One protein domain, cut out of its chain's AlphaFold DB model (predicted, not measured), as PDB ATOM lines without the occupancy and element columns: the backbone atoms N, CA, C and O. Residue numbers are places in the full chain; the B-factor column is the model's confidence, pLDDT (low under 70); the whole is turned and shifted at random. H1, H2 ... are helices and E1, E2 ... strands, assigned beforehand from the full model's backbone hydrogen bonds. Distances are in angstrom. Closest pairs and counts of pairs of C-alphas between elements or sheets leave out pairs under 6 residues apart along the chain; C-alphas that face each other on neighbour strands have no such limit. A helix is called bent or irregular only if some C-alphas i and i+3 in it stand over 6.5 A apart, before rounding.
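What this domain is: This is residues 3 to 91 of the 92 residues of the protein "CapA family protein" of Bifidobacterium dentium (UniProt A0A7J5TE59). A loose, branched sheet is built along one long, bent strand, E2: E1 runs beside its first part to make a long hairpin, short E4 pairs on the other side, and short E3 pairs near its far end. Helix H1 covers part of this sheet, slantwise over E2 and E3, while the small helix H2 follows E4 and is not on the sheet. The 89 printed residues hold two named helices and four named strands; along the chain E1, E2 and E3 come first, then H1, then E4 and last H2; E2 is antiparallel to its neighbours E1 and E3 and parallel to its neighbour E4, and the class is mixed, helices and strands. The whole is loose, with a radius of gyration of the C-alphas of 15.8 A and spans of 50 by 37 by 23 A.

How they stand to each other: E2, residues 19 to 30, bends by 64 degrees at residue 22 and has three neighbours in staggered pairing. E1, residues 3 to 9, is antiparallel to it at 172 degrees, beside residues 19 to 26; N 5 and O 24 are 2.8 A apart, within hydrogen-bond range. E4, residues 77 to 79, lies on the other side of E2 from E1 and is parallel to E2 at 33 degrees, with N 78 and O 23 at 2.9 A. E3, residues 38 to 40, is antiparallel to E2 at 114 degrees, with N 39 and O 29 at 2.8 A. E1, E2 and E3 form a meander, each strand the antiparallel neighbour of the one before; E1 and E2 are a hairpin, and so are E2 and E3. H1, residues 53 to 69, is on the sheet at a height of 8.9 A, over E2 and E3, and runs slantwise to the strands, at 34 degrees to E2 on the local plane. The closest C-alphas of E2 and H1 are those of Pro 27 and Arg 60, 6.0 A apart. H2, residues 82 to 89, is only just not on the sheet, with 4 pairs of C-alphas within 10 A, and is apart from H1. In H1 and H2 every O i to N i+4 pair is within hydrogen-bond range.

Where its parts are: E2 measures 31.0 A from C-alpha 19 to C-alpha 30, E1 20.1 A, E3 6.8 A and E4 7.1 A. H1 measures 23.7 A and H2 10.6 A. E1 begins at C-alpha 3, (68.107, -4.037, 126.723); H1 begins at C-alpha 53, (84.724, 1.183, 117.638); H2 ends at C-alpha 89, (69.987, 11.906, 138.020).

The domain as a whole: The two C-alphas farthest apart are those of Val 14 and Gly 34, at 50.0 A. The printed part has no cut. The link from E3 to H1 is long, with 12 residues, and that from E4 to H2 is tight. The mean pLDDT of the printed part is 87.1; residues 32 to 34 and 86 to 91 are under 70.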
ATOM      1  N   THR A   3      68.728  -4.246 125.415       90.50
ATOM      2  CA  THR A   3      68.107  -4.037 126.723       90.50
ATOM      3  C   THR A   3      67.210  -2.809 126.603       90.50
ATOM      4  O   THR A   3      67.612  -1.831 125.983       90.50
ATOM      5  N   ALA A   4      65.994  -2.834 127.152       93.06
ATOM      6  CA  ALA A   4      65.065  -1.713 127.023       93.06
ATOM      7  C   ALA A   4      64.414  -1.340 128.356       93.06
ATOM      8  O   ALA A   4      64.001  -2.206 129.128       93.06
ATOM      9  N   ARG A   5      64.268  -0.035 128.584       93.00
ATOM     10  CA  ARG A   5      63.437   0.548 129.633       93.00
ATOM     11  C   ARG A   5      62.123   1.008 129.019       93.00
ATOM     12  O   ARG A   5      62.109   1.844 128.122       93.00
ATOM     13  N   ILE A   6      61.012   0.493 129.537       95.44
ATOM     14  CA  ILE A   6      59.669   0.817 129.049       95.44
ATOM     15  C   ILE A   6      58.929   1.605 130.125       95.44
ATOM     16  O   ILE A   6      58.747   1.126 131.244       95.44
ATOM     17  N   GLN A   7      58.478   2.808 129.779       94.94
ATOM     18  CA  GLN A   7      57.648   3.637 130.643       94.94
ATOM     19  C   GLN A   7      56.184   3.527 130.228       94.94
ATOM     20  O   GLN A   7      55.820   3.777 129.074       94.94
ATOM     21  N   PHE A   8      55.332   3.225 131.200       94.56
ATOM     22  CA  PHE A   8      53.887   3.204 131.022       94.56
ATOM     23  C   PHE A   8      53.254   4.476 131.586       94.56
ATOM     24  O   PHE A   8      53.695   5.005 132.606       94.56
ATOM     25  N   ALA A   9      52.192   4.945 130.938       94.94
ATOM     26  CA  ALA A   9      51.355   6.032 131.430       94.94
ATOM     27  C   ALA A   9      49.880   5.641 131.310       94.94
ATOM     28  O   ALA A   9      49.481   5.009 130.331       94.94
ATOM     29  N   GLY A  10      49.070   6.023 132.294       94.94
ATOM     30  CA  GLY A  10      47.647   5.700 132.334       94.94
ATOM     31  C   GLY A  10      46.900   6.475 133.412       94.94
ATOM     32  O   GLY A  10      47.482   7.274 134.148       94.94
ATOM     33  N   LYS A  11      45.589   6.243 133.508       95.50
ATOM     34  CA  LYS A  11      44.729   6.834 134.539       95.50
ATOM     35  C   LYS A  11      44.540   5.833 135.673       95.50
ATOM     36  O   LYS A  11      44.072   4.712 135.465       95.50
ATOM     37  N   LYS A  12      44.877   6.245 136.896       94.88
ATOM     38  CA  LYS A  12      44.695   5.417 138.094       94.88
ATOM     39  C   LYS A  12      43.231   4.973 138.213       94.88
ATOM     40  O   LYS A  12      42.329   5.801 138.137       94.88
ATOM     41  N   GLY A  13      43.008   3.671 138.394       95.38
ATOM     42  CA  GLY A  13      41.672   3.085 138.560       95.38
ATOM     43  C   GLY A  13      40.859   2.889 137.275       95.38
ATOM     44  O   GLY A  13      39.755   2.365 137.354       95.38
ATOM     45  N   VAL A  14      41.378   3.257 136.096       96.81
ATOM     46  CA  VAL A  14      40.668   3.072 134.819       96.81
ATOM     47  C   VAL A  14      41.287   1.914 134.041       96.81
ATOM     48  O   VAL A  14      42.404   2.026 133.521       96.81
ATOM     49  N   ALA A  15      40.554   0.803 133.948       95.38
ATOM     50  CA  ALA A  15      40.956  -0.360 133.161       95.38
ATOM     51  C   ALA A  15      41.181   0.019 131.686       95.38
ATOM     52  O   ALA A  15      40.446   0.828 131.124       95.38
ATOM     53  N   GLY A  16      42.233  -0.529 131.071       95.69
ATOM     54  CA  GLY A  16      42.586  -0.262 129.668       95.69
ATOM     55  C   GLY A  16      43.210   1.111 129.382       95.69
ATOM     56  O   GLY A  16      43.561   1.384 128.241       95.69
ATOM     57  N   SER A  17      43.382   1.981 130.387       96.12
ATOM     58  CA  SER A  17      43.959   3.321 130.176       96.12
ATOM     59  C   SER A  17      45.489   3.354 130.103       96.12
ATOM     60  O   SER A  17      46.058   4.372 129.709       96.12
ATOM     61  N   TRP A  18      46.154   2.274 130.520       96.12
ATOM     62  CA  TRP A  18      47.608   2.176 130.526       96.12
ATOM     63  C   TRP A  18      48.128   1.846 129.134       96.12
ATOM     64  O   TRP A  18      47.691   0.888 128.505       96.12
ATOM     65  N   ARG A  19      49.099   2.630 128.680       94.75
ATOM     66  CA  ARG A  19      49.801   2.441 127.413       94.75
ATOM     67  C   ARG A  19      51.293   2.644 127.606       94.75
ATOM     68  O   ARG A  19      51.715   3.322 128.545       94.75
ATOM     69  N   VAL A  20      52.080   2.099 126.687       94.75
ATOM     70  CA  VAL A  20      53.492   2.467 126.573       94.75
ATOM     71  C   VAL A  20      53.567   3.923 126.119       94.75
ATOM     72  O   VAL A  20      52.953   4.299 125.123       94.75
ATOM     73  N   ASN A  21      54.276   4.745 126.886       94.62
ATOM     74  CA  ASN A  21      54.502   6.156 126.581       94.62
ATOM     75  C   ASN A  21      55.918   6.410 126.054       94.62
ATOM     76  O   ASN A  21      56.125   7.353 125.297       94.62
ATOM     77  N   ARG A  22      56.887   5.586 126.467       95.25
ATOM     78  CA  ARG A  22      58.291   5.707 126.072       95.25
ATOM     79  C   ARG A  22      58.995   4.356 126.156       95.25
ATOM     80  O   ARG A  22      58.718   3.575 127.065       95.25
ATOM     81  N   ILE A  23      59.905   4.111 125.224       95.62
ATOM     82  CA  ILE A  23      60.842   2.992 125.205       95.62
ATOM     83  C   ILE A  23      62.234   3.578 124.965       95.62
ATOM     84  O   ILE A  23      62.512   4.097 123.886       95.62
ATOM     85  N   ASP A  24      63.107   3.481 125.958       94.44
ATOM     86  CA  ASP A  24      64.530   3.779 125.800       94.44
ATOM     87  C   ASP A  24      65.275   2.450 125.628       94.44
ATOM     88  O   ASP A  24      65.119   1.552 126.457       94.44
ATOM     89  N   TRP A  25      66.041   2.286 124.552       93.50
ATOM     90  CA  TRP A  25      66.741   1.035 124.249       93.50
ATOM     91  C   TRP A  25      68.256   1.219 124.208       93.50
ATOM     92  O   TRP A  25      68.762   2.252 123.789       93.50
ATOM     93  N   VAL A  26      68.976   0.184 124.626       93.06
ATOM     94  CA  VAL A  26      70.436   0.104 124.630       93.06
ATOM     95  C   VAL A  26      70.832  -1.109 123.795       93.06
ATOM     96  O   VAL A  26      70.365  -2.218 124.091       93.06
ATOM     97  N   PRO A  27      71.659  -0.951 122.750       92.06
ATOM     98  CA  PRO A  27      72.213  -2.090 122.036       92.06
ATOM     99  C   PRO A  27      73.165  -2.840 122.970       92.06
ATOM    100  O   PRO A  27      74.040  -2.247 123.593       92.06
ATOM    101  N   SER A  28      72.986  -4.151 123.085       88.69
ATOM    102  CA  SER A  28      73.779  -4.983 123.985       88.69
ATOM    103  C   SER A  28      74.371  -6.178 123.256       88.69
ATOM    104  O   SER A  28      73.710  -6.852 122.453       88.69
ATOM    105  N   ALA A  29      75.632  -6.455 123.543       87.12
ATOM    106  CA  ALA A  29      76.379  -7.573 122.997       87.12
ATOM    107  C   ALA A  29      76.913  -8.450 124.123       87.12
ATOM    108  O   ALA A  29      77.205  -7.966 125.211       87.12
ATOM    109  N   ASN A  30      77.030  -9.748 123.856       81.56
ATOM    110  CA  ASN A  30      77.780 -10.638 124.727       81.56
ATOM    111  C   ASN A  30      79.234 -10.613 124.267       81.56
ATOM    112  O   ASN A  30      79.509 -10.943 123.110       81.56
ATOM    113  N   GLU A  31      80.129 -10.188 125.147       71.31
ATOM    114  CA  GLU A  31      81.546 -10.120 124.850       71.31
ATOM    115  C   GLU A  31      82.099 -11.539 124.642       71.31
ATOM    116  O   GLU A  31      82.000 -12.420 125.491       71.31
ATOM    117  N   THR A  32      82.686 -11.793 123.477       63.38
ATOM    118  CA  THR A  32      83.259 -13.106 123.143       63.38
ATOM    119  C   THR A  32      84.722 -13.246 123.570       63.38
ATOM    120  O   THR A  32      85.338 -14.274 123.290       63.38
ATOM    121  N   GLN A  33      85.292 -12.254 124.268       64.56
ATOM    122  CA  GLN A  33      86.700 -12.215 124.695       64.56
ATOM    123  C   GLN A  33      86.998 -13.098 125.928       64.56
ATOM    124  O   GLN A  33      87.800 -12.758 126.794       64.56
ATOM    125  N   GLY A  34      86.342 -14.256 126.039       66.38
ATOM    126  CA  GLY A  34      86.593 -15.225 127.114       66.38
ATOM    127  C   GLY A  34      85.922 -14.912 128.457       66.38
ATOM    128  O   GLY A  34      86.139 -15.649 129.420       66.38
ATOM    129  N   LYS A  35      85.074 -13.878 128.534       70.62
ATOM    130  CA  LYS A  35      84.214 -13.585 129.688       70.62
ATOM    131  C   LYS A  35      82.765 -13.488 129.232       70.62
ATOM    132  O   LYS A  35      82.459 -12.724 128.334       70.62
ATOM    133  N   TYR A  36      81.864 -14.241 129.860       71.25
ATOM    134  CA  TYR A  36      80.432 -14.128 129.581       71.25
ATOM    135  C   TYR A  36      79.883 -12.875 130.271       71.25
ATOM    136  O   TYR A  36      79.420 -12.932 131.412       71.25
ATOM    137  N   GLN A  37      80.004 -11.728 129.608       77.81
ATOM    138  CA  GLN A  37      79.545 -10.439 130.114       77.81
ATOM    139  C   GLN A  37      78.761  -9.704 129.031       77.81
ATOM    140  O   GLN A  37      79.088  -9.753 127.847       77.81
ATOM    141  N   TRP A  38      77.689  -9.038 129.453       83.25
ATOM    142  CA  TRP A  38      76.940  -8.146 128.582       83.25
ATOM    143  C   TRP A  38      77.615  -6.785 128.577       83.25
ATOM    144  O   TRP A  38      77.831  -6.209 129.640       83.25
ATOM    145  N   CYS A  39      77.910  -6.289 127.386       88.00
ATOM    146  CA  CYS A  39      78.529  -4.999 127.163       88.00
ATOM    147  C   CYS A  39      77.578  -4.102 126.355       88.00
ATOM    148  O   CYS A  39      76.871  -4.570 125.451       88.00
ATOM    149  N   SER A  40      77.501  -2.830 126.749       88.88
ATOM    150  CA  SER A  40      76.689  -1.816 126.079       88.88
ATOM    151  C   SER A  40      77.407  -1.318 124.830       88.88
ATOM    152  O   SER A  40      78.528  -0.838 124.912       88.88
ATOM    153  N   LEU A  41      76.732  -1.372 123.685       91.19
ATOM    154  CA  LEU A  41      77.202  -0.790 122.424       91.19
ATOM    155  C   LEU A  41      76.588   0.599 122.186       91.19
ATOM    156  O   LEU A  41      76.452   1.024 121.038       91.19
ATOM    157  N   ALA A  42      76.048   1.234 123.234       89.38
ATOM    158  CA  ALA A  42      75.395   2.530 123.106       89.38
ATOM    159  C   ALA A  42      76.379   3.558 122.542       89.38
ATOM    160  O   ALA A  42      77.576   3.495 122.816       89.38
ATOM    161  N   SER A  43      75.868   4.517 121.769       87.50
ATOM    162  CA  SER A  43      76.706   5.523 121.097       87.50
ATOM    163  C   SER A  43      77.666   6.284 122.027       87.50
ATOM    164  O   SER A  43      78.732   6.718 121.594       87.50
ATOM    165  N   ASP A  44      77.310   6.422 123.301       86.62
ATOM    166  CA  ASP A  44      78.065   7.117 124.335       86.62
ATOM    167  C   ASP A  44      79.014   6.214 125.143       86.62
ATOM    168  O   ASP A  44      79.680   6.716 126.044       86.62
ATOM    169  N   HIS A  45      79.099   4.920 124.809       83.56
ATOM    170  CA  HIS A  45      80.055   3.937 125.341       83.56
ATOM    171  C   HIS A  45      80.320   4.078 126.855       83.56
ATOM    172  O   HIS A  45      81.464   4.300 127.262       83.56
ATOM    173  N   PRO A  46      79.291   3.946 127.715       81.81
ATOM    174  CA  PRO A  46      79.432   4.192 129.154       81.81
ATOM    175  C   PRO A  46      80.449   3.261 129.833       81.81
ATOM    176  O   PRO A  46      81.059   3.647 130.827       81.81
ATOM    177  N   ASP A  47      80.649   2.064 129.275       81.69
ATOM    178  CA  ASP A  47      81.561   1.036 129.785       81.69
ATOM    179  C   ASP A  47      82.841   0.895 128.925       81.69
ATOM    180  O   ASP A  47      83.645  -0.007 129.151       81.69
ATOM    181  N   GLY A  48      83.044   1.785 127.943       85.38
ATOM    182  CA  GLY A  48      84.067   1.653 126.898       85.38
ATOM    183  C   GLY A  48      83.620   0.792 125.706       85.38
ATOM    184  O   GLY A  48      82.464   0.383 125.615       85.38
ATOM    185  N   THR A  49      84.530   0.553 124.759       87.94
ATOM    186  CA  THR A  49      84.283  -0.307 123.586       87.94
ATOM    187  C   THR A  49      84.320  -1.783 123.966       87.94
ATOM    188  O   THR A  49      85.248  -2.219 124.649       87.94
ATOM    189  N   CYS A  50      83.365  -2.562 123.467       86.94
ATOM    190  CA  CYS A  50      83.238  -3.992 123.742       86.94
ATOM    191  C   CYS A  50      84.223  -4.837 122.919       86.94
ATOM    192  O   CYS A  50      84.814  -5.792 123.427       86.94
ATOM    193  N   TRP A  51      84.401  -4.505 121.638       88.12
ATOM    194  CA  TRP A  51      85.404  -5.134 120.771       88.12
ATOM    195  C   TRP A  51      86.337  -4.086 120.172       88.12
ATOM    196  O   TRP A  51      87.508  -4.015 120.538       88.12
ATOM    197  N   ASP A  52      85.797  -3.264 119.280       90.06
ATOM    198  CA  ASP A  52      86.434  -2.090 118.700       90.06
ATOM    199  C   ASP A  52      85.343  -1.130 118.204       90.06
ATOM    200  O   ASP A  52      84.200  -1.536 117.979       90.06
ATOM    201  N   GLU A  53      85.692   0.143 118.013       89.75
ATOM    202  CA  GLU A  53      84.724   1.183 117.638       89.75
ATOM    203  C   GLU A  53      83.950   0.854 116.352       89.75
ATOM    204  O   GLU A  53      82.762   1.158 116.239       89.75
ATOM    205  N   THR A  54      84.603   0.228 115.368       93.75
ATOM    206  CA  THR A  54      83.991  -0.045 114.063       93.75
ATOM    207  C   THR A  54      83.017  -1.213 114.158       93.75
ATOM    208  O   THR A  54      81.896  -1.134 113.650       93.75
ATOM    209  N   GLN A  55      83.419  -2.300 114.811       91.50
ATOM    210  CA  GLN A  55      82.566  -3.458 115.035       91.50
ATOM    211  C   GLN A  55      81.353  -3.083 115.895       91.50
ATOM    212  O   GLN A  55      80.224  -3.426 115.526       91.50
ATOM    213  N   ASP A  56      81.561  -2.334 116.978       91.50
ATOM    214  CA  ASP A  56      80.494  -1.893 117.876       91.50
ATOM    215  C   ASP A  56      79.490  -0.999 117.133       91.50
ATOM    216  O   ASP A  56      78.278  -1.254 117.162       91.50
ATOM    217  N   ALA A  57      79.984  -0.018 116.366       93.38
ATOM    218  CA  ALA A  57      79.152   0.869 115.560       93.38
ATOM    219  C   ALA A  57      78.354   0.119 114.480       93.38
ATOM    220  O   ALA A  57      77.173   0.411 114.281       93.38
ATOM    221  N   ASN A  58      78.952  -0.875 113.817       94.88
ATOM    222  CA  ASN A  58      78.269  -1.686 112.806       94.88
ATOM    223  C   ASN A  58      77.132  -2.520 113.410       94.88
ATOM    224  O   ASN A  58      76.040  -2.609 112.841       94.88
ATOM    225  N   VAL A  59      77.361  -3.128 114.578       92.88
ATOM    226  CA  VAL A  59      76.325  -3.900 115.278       92.88
ATOM    227  C   VAL A  59      75.208  -2.978 115.766       92.88
ATOM    228  O   VAL A  59      74.031  -3.300 115.577       92.88
ATOM    229  N   ARG A  60      75.554  -1.815 116.329       93.88
ATOM    230  CA  ARG A  60      74.592  -0.779 116.723       93.88
ATOM    231  C   ARG A  60      73.740  -0.325 115.540       93.88
ATOM    232  O   ARG A  60      72.518  -0.297 115.663       93.88
ATOM    233  N   GLN A  61      74.356  -0.041 114.391       95.12
ATOM    234  CA  GLN A  61      73.638   0.386 113.189       95.12
ATOM    235  C   GLN A  61      72.671  -0.694 112.701       95.12
ATOM    236  O   GLN A  61      71.510  -0.402 112.444       95.12
ATOM    237  N   ARG A  62      73.092  -1.963 112.670       94.94
ATOM    238  CA  ARG A  62      72.197  -3.069 112.305       94.94
ATOM    239  C   ARG A  62      70.995  -3.177 113.250       94.94
ATOM    240  O   ARG A  62      69.890  -3.474 112.801       94.94
ATOM    241  N   ILE A  63      71.197  -2.984 114.556       93.50
ATOM    242  CA  ILE A  63      70.104  -2.978 115.543       93.50
ATOM    243  C   ILE A  63      69.160  -1.803 115.284       93.50
ATOM    244  O   ILE A  63      67.944  -1.994 115.291       93.50
ATOM    245  N   TRP A  64      69.717  -0.619 115.026       93.81
ATOM    246  CA  TRP A  64      68.958   0.575 114.668       93.81
ATOM    247  C   TRP A  64      68.093   0.314 113.427       93.81
ATOM    248  O   TRP A  64      66.875   0.483 113.480       93.81
ATOM    249  N   ASP A  65      68.686  -0.211 112.353       94.56
ATOM    250  CA  ASP A  65      67.979  -0.525 111.110       94.56
ATOM    251  C   ASP A  65      66.828  -1.507 111.360       94.56
ATOM    252  O   ASP A  65      65.714  -1.290 110.891       94.56
ATOM    253  N   VAL A  66      67.054  -2.559 112.157       92.88
ATOM    254  CA  VAL A  66      66.006  -3.529 112.510       92.88
ATOM    255  C   VAL A  66      64.865  -2.860 113.279       92.88
ATOM    256  O   VAL A  66      63.705  -3.063 112.915       92.88
ATOM    257  N   LEU A  67      65.166  -2.055 114.302       91.81
ATOM    258  CA  LEU A  67      64.149  -1.396 115.127       91.81
ATOM    259  C   LEU A  67      63.248  -0.473 114.307       91.81
ATOM    260  O   LEU A  67      62.030  -0.474 114.494       91.81
ATOM    261  N   TYR A  68      63.833   0.284 113.383       94.19
ATOM    262  CA  TYR A  68      63.097   1.280 112.609       94.19
ATOM    263  C   TYR A  68      62.575   0.760 111.262       94.19
ATOM    264  O   TYR A  68      61.677   1.381 110.696       94.19
ATOM    265  N   SER A  69      63.024  -0.411 110.790       93.69
ATOM    266  CA  SER A  69      62.558  -1.027 109.530       93.69
ATOM    267  C   SER A  69      61.048  -1.274 109.480       93.69
ATOM    268  O   SER A  69      60.445  -1.204 108.412       93.69
ATOM    269  N   MET A  70      60.428  -1.523 110.637       90.50
ATOM    270  CA  MET A  70      58.992  -1.796 110.771       90.50
ATOM    271  C   MET A  70      58.188  -0.572 111.240       90.50
ATOM    272  O   MET A  70      57.031  -0.711 111.631       90.50
ATOM    273  N   GLY A  71      58.782   0.627 111.208       90.94
ATOM    274  CA  GLY A  71      58.081   1.878 111.504       90.94
ATOM    275  C   GLY A  71      57.945   2.207 112.991       90.94
ATOM    276  O   GLY A  71      56.955   2.820 113.387       90.94
ATOM    277  N   ALA A  72      58.912   1.817 113.831       92.56
ATOM    278  CA  ALA A  72      58.947   2.291 115.212       92.56
ATOM    279  C   ALA A  72      59.003   3.830 115.253       92.56
ATOM    280  O   ALA A  72      59.853   4.454 114.617       92.56
ATOM    281  N   ASP A  73      58.097   4.452 116.009       93.62
ATOM    282  CA  ASP A  73      58.058   5.907 116.150       93.62
ATOM    283  C   ASP A  73      59.260   6.385 116.972       93.62
ATOM    284  O   ASP A  73      59.354   6.105 118.169       93.62
ATOM    285  N   GLN A  74      60.157   7.143 116.340       90.81
ATOM    286  CA  GLN A  74      61.349   7.708 116.977       90.81
ATOM    287  C   GLN A  74      61.029   8.693 118.107       90.81
ATOM    288  O   GLN A  74      61.912   9.015 118.893       90.81
ATOM    289  N   ASN A  75      59.790   9.169 118.245       92.00
ATOM    290  CA  ASN A  75      59.385   9.984 119.391       92.00
ATOM    291  C   ASN A  75      59.122   9.148 120.647       92.00
ATOM    292  O   ASN A  75      59.286   9.662 121.756       92.00
ATOM    293  N   VAL A  76      58.755   7.877 120.473       93.69
ATOM    294  CA  VAL A  76      58.437   6.936 121.554       93.69
ATOM    295  C   VAL A  76      59.603   5.988 121.815       93.69
ATOM    296  O   VAL A  76      59.896   5.714 122.974       93.69
ATOM    297  N   VAL A  77      60.264   5.501 120.762       95.19
ATOM    298  CA  VAL A  77      61.344   4.510 120.810       95.19
ATOM    299  C   VAL A  77      62.663   5.182 120.454       95.19
ATOM    300  O   VAL A  77      62.867   5.566 119.302       95.19
ATOM    301  N   LYS A  78      63.564   5.328 121.427       93.31
ATOM    302  CA  LYS A  78      64.825   6.070 121.267       93.31
ATOM    303  C   LYS A  78      66.005   5.284 121.809       93.31
ATOM    304  O   LYS A  78      65.875   4.608 122.827       93.31
ATOM    305  N   GLU A  79      67.147   5.405 121.136       92.19
ATOM    306  CA  GLU A  79      68.405   4.935 121.711       92.19
ATOM    307  C   GLU A  79      68.667   5.725 122.998       92.19
ATOM    308  O   GLU A  79      68.496   6.947 123.046       92.19
ATOM    309  N   TRP A  80      69.026   5.012 124.057       90.06
ATOM    310  CA  TRP A  80      69.300   5.597 125.351       90.06
ATOM    311  C   TRP A  80      70.746   6.087 125.407       90.06
ATOM    312  O   TRP A  80      71.677   5.291 125.336       90.06
ATOM    313  N   ASN A  81      70.920   7.396 125.585       86.56
ATOM    314  CA  ASN A  81      72.185   7.987 126.006       86.56
ATOM    315  C   ASN A  81      72.297   7.894 127.541       86.56
ATOM    316  O   ASN A  81      71.621   8.630 128.268       86.56
ATOM    317  N   ILE A  82      73.093   6.942 128.016       81.00
ATOM    318  CA  ILE A  82      73.201   6.564 129.429       81.00
ATOM    319  C   ILE A  82      73.955   7.642 130.224       81.00
ATOM    320  O   ILE A  82      73.532   8.022 131.317       81.00
ATOM    321  N   THR A  83      75.040   8.175 129.670       82.19
ATOM    322  CA  THR A  83      75.912   9.183 130.296       82.19
ATOM    323  C   THR A  83      75.201  10.525 130.510       82.19
ATOM    324  O   THR A  83      75.328  11.146 131.573       82.19
ATOM    325  N   ALA A  84      74.374  10.962 129.553       77.44
ATOM    326  CA  ALA A  84      73.562  12.171 129.700       77.44
ATOM    327  C   ALA A  84      72.506  12.028 130.811       77.44
ATOM    328  O   ALA A  84      72.210  12.984 131.537       77.44
ATOM    329  N   GLU A  85      71.949  10.828 130.984       70.75
ATOM    330  CA  GLU A  85      70.961  10.582 132.030       70.75
ATOM    331  C   GLU A  85      71.588  10.469 133.424       70.75
ATOM    332  O   GLU A  85      71.042  11.040 134.367       70.75
ATOM    333  N   GLN A  86      72.761   9.843 133.560       63.62
ATOM    334  CA  GLN A  86      73.507   9.816 134.829       63.62
ATOM    335  C   GLN A  86      73.784  11.229 135.362       63.62
ATOM    336  O   GLN A  86      73.653  11.490 136.563       63.62
ATOM    337  N   THR A  87      74.097  12.161 134.459       62.19
ATOM    338  CA  THR A  87      74.290  13.582 134.789       62.19
ATOM    339  C   THR A  87      72.988  14.240 135.262       62.19
ATOM    340  O   THR A  87      72.992  15.082 136.153       62.19
ATOM    341  N   SER A  88      71.849  13.826 134.705       59.09
ATOM    342  CA  SER A  88      70.528  14.350 135.071       59.09
ATOM    343  C   SER A  88      70.026  13.797 136.413       59.09
ATOM    344  O   SER A  88      69.346  14.504 137.150       59.09
ATOM    345  N   SER A  89      70.370  12.548 136.754       55.12
ATOM    346  CA  SER A  89      69.987  11.906 138.020       55.12
ATOM    347  C   SER A  89      70.873  12.280 139.211       55.12
ATOM    348  O   SER A  89      70.440  12.146 140.348       55.12
ATOM    349  N   SER A  90      72.104  12.738 138.971       54.84
ATOM    350  CA  SER A  90      73.043  13.167 140.026       54.84
ATOM    351  C   SER A  90      72.843  14.622 140.477       54.84
ATOM    352  O   SER A  90      73.506  15.071 141.407       54.84
ATOM    353  N   GLY A  91      71.915  15.349 139.844       45.88
ATOM    354  CA  GLY A  91      71.519  16.714 140.204       45.88
ATOM    355  C   GLY A  91      70.275  16.827 141.099       45.88
ATOM    356  O   GLY A  91      69.702  17.915 141.155       45.88
TER     357      GLY A  91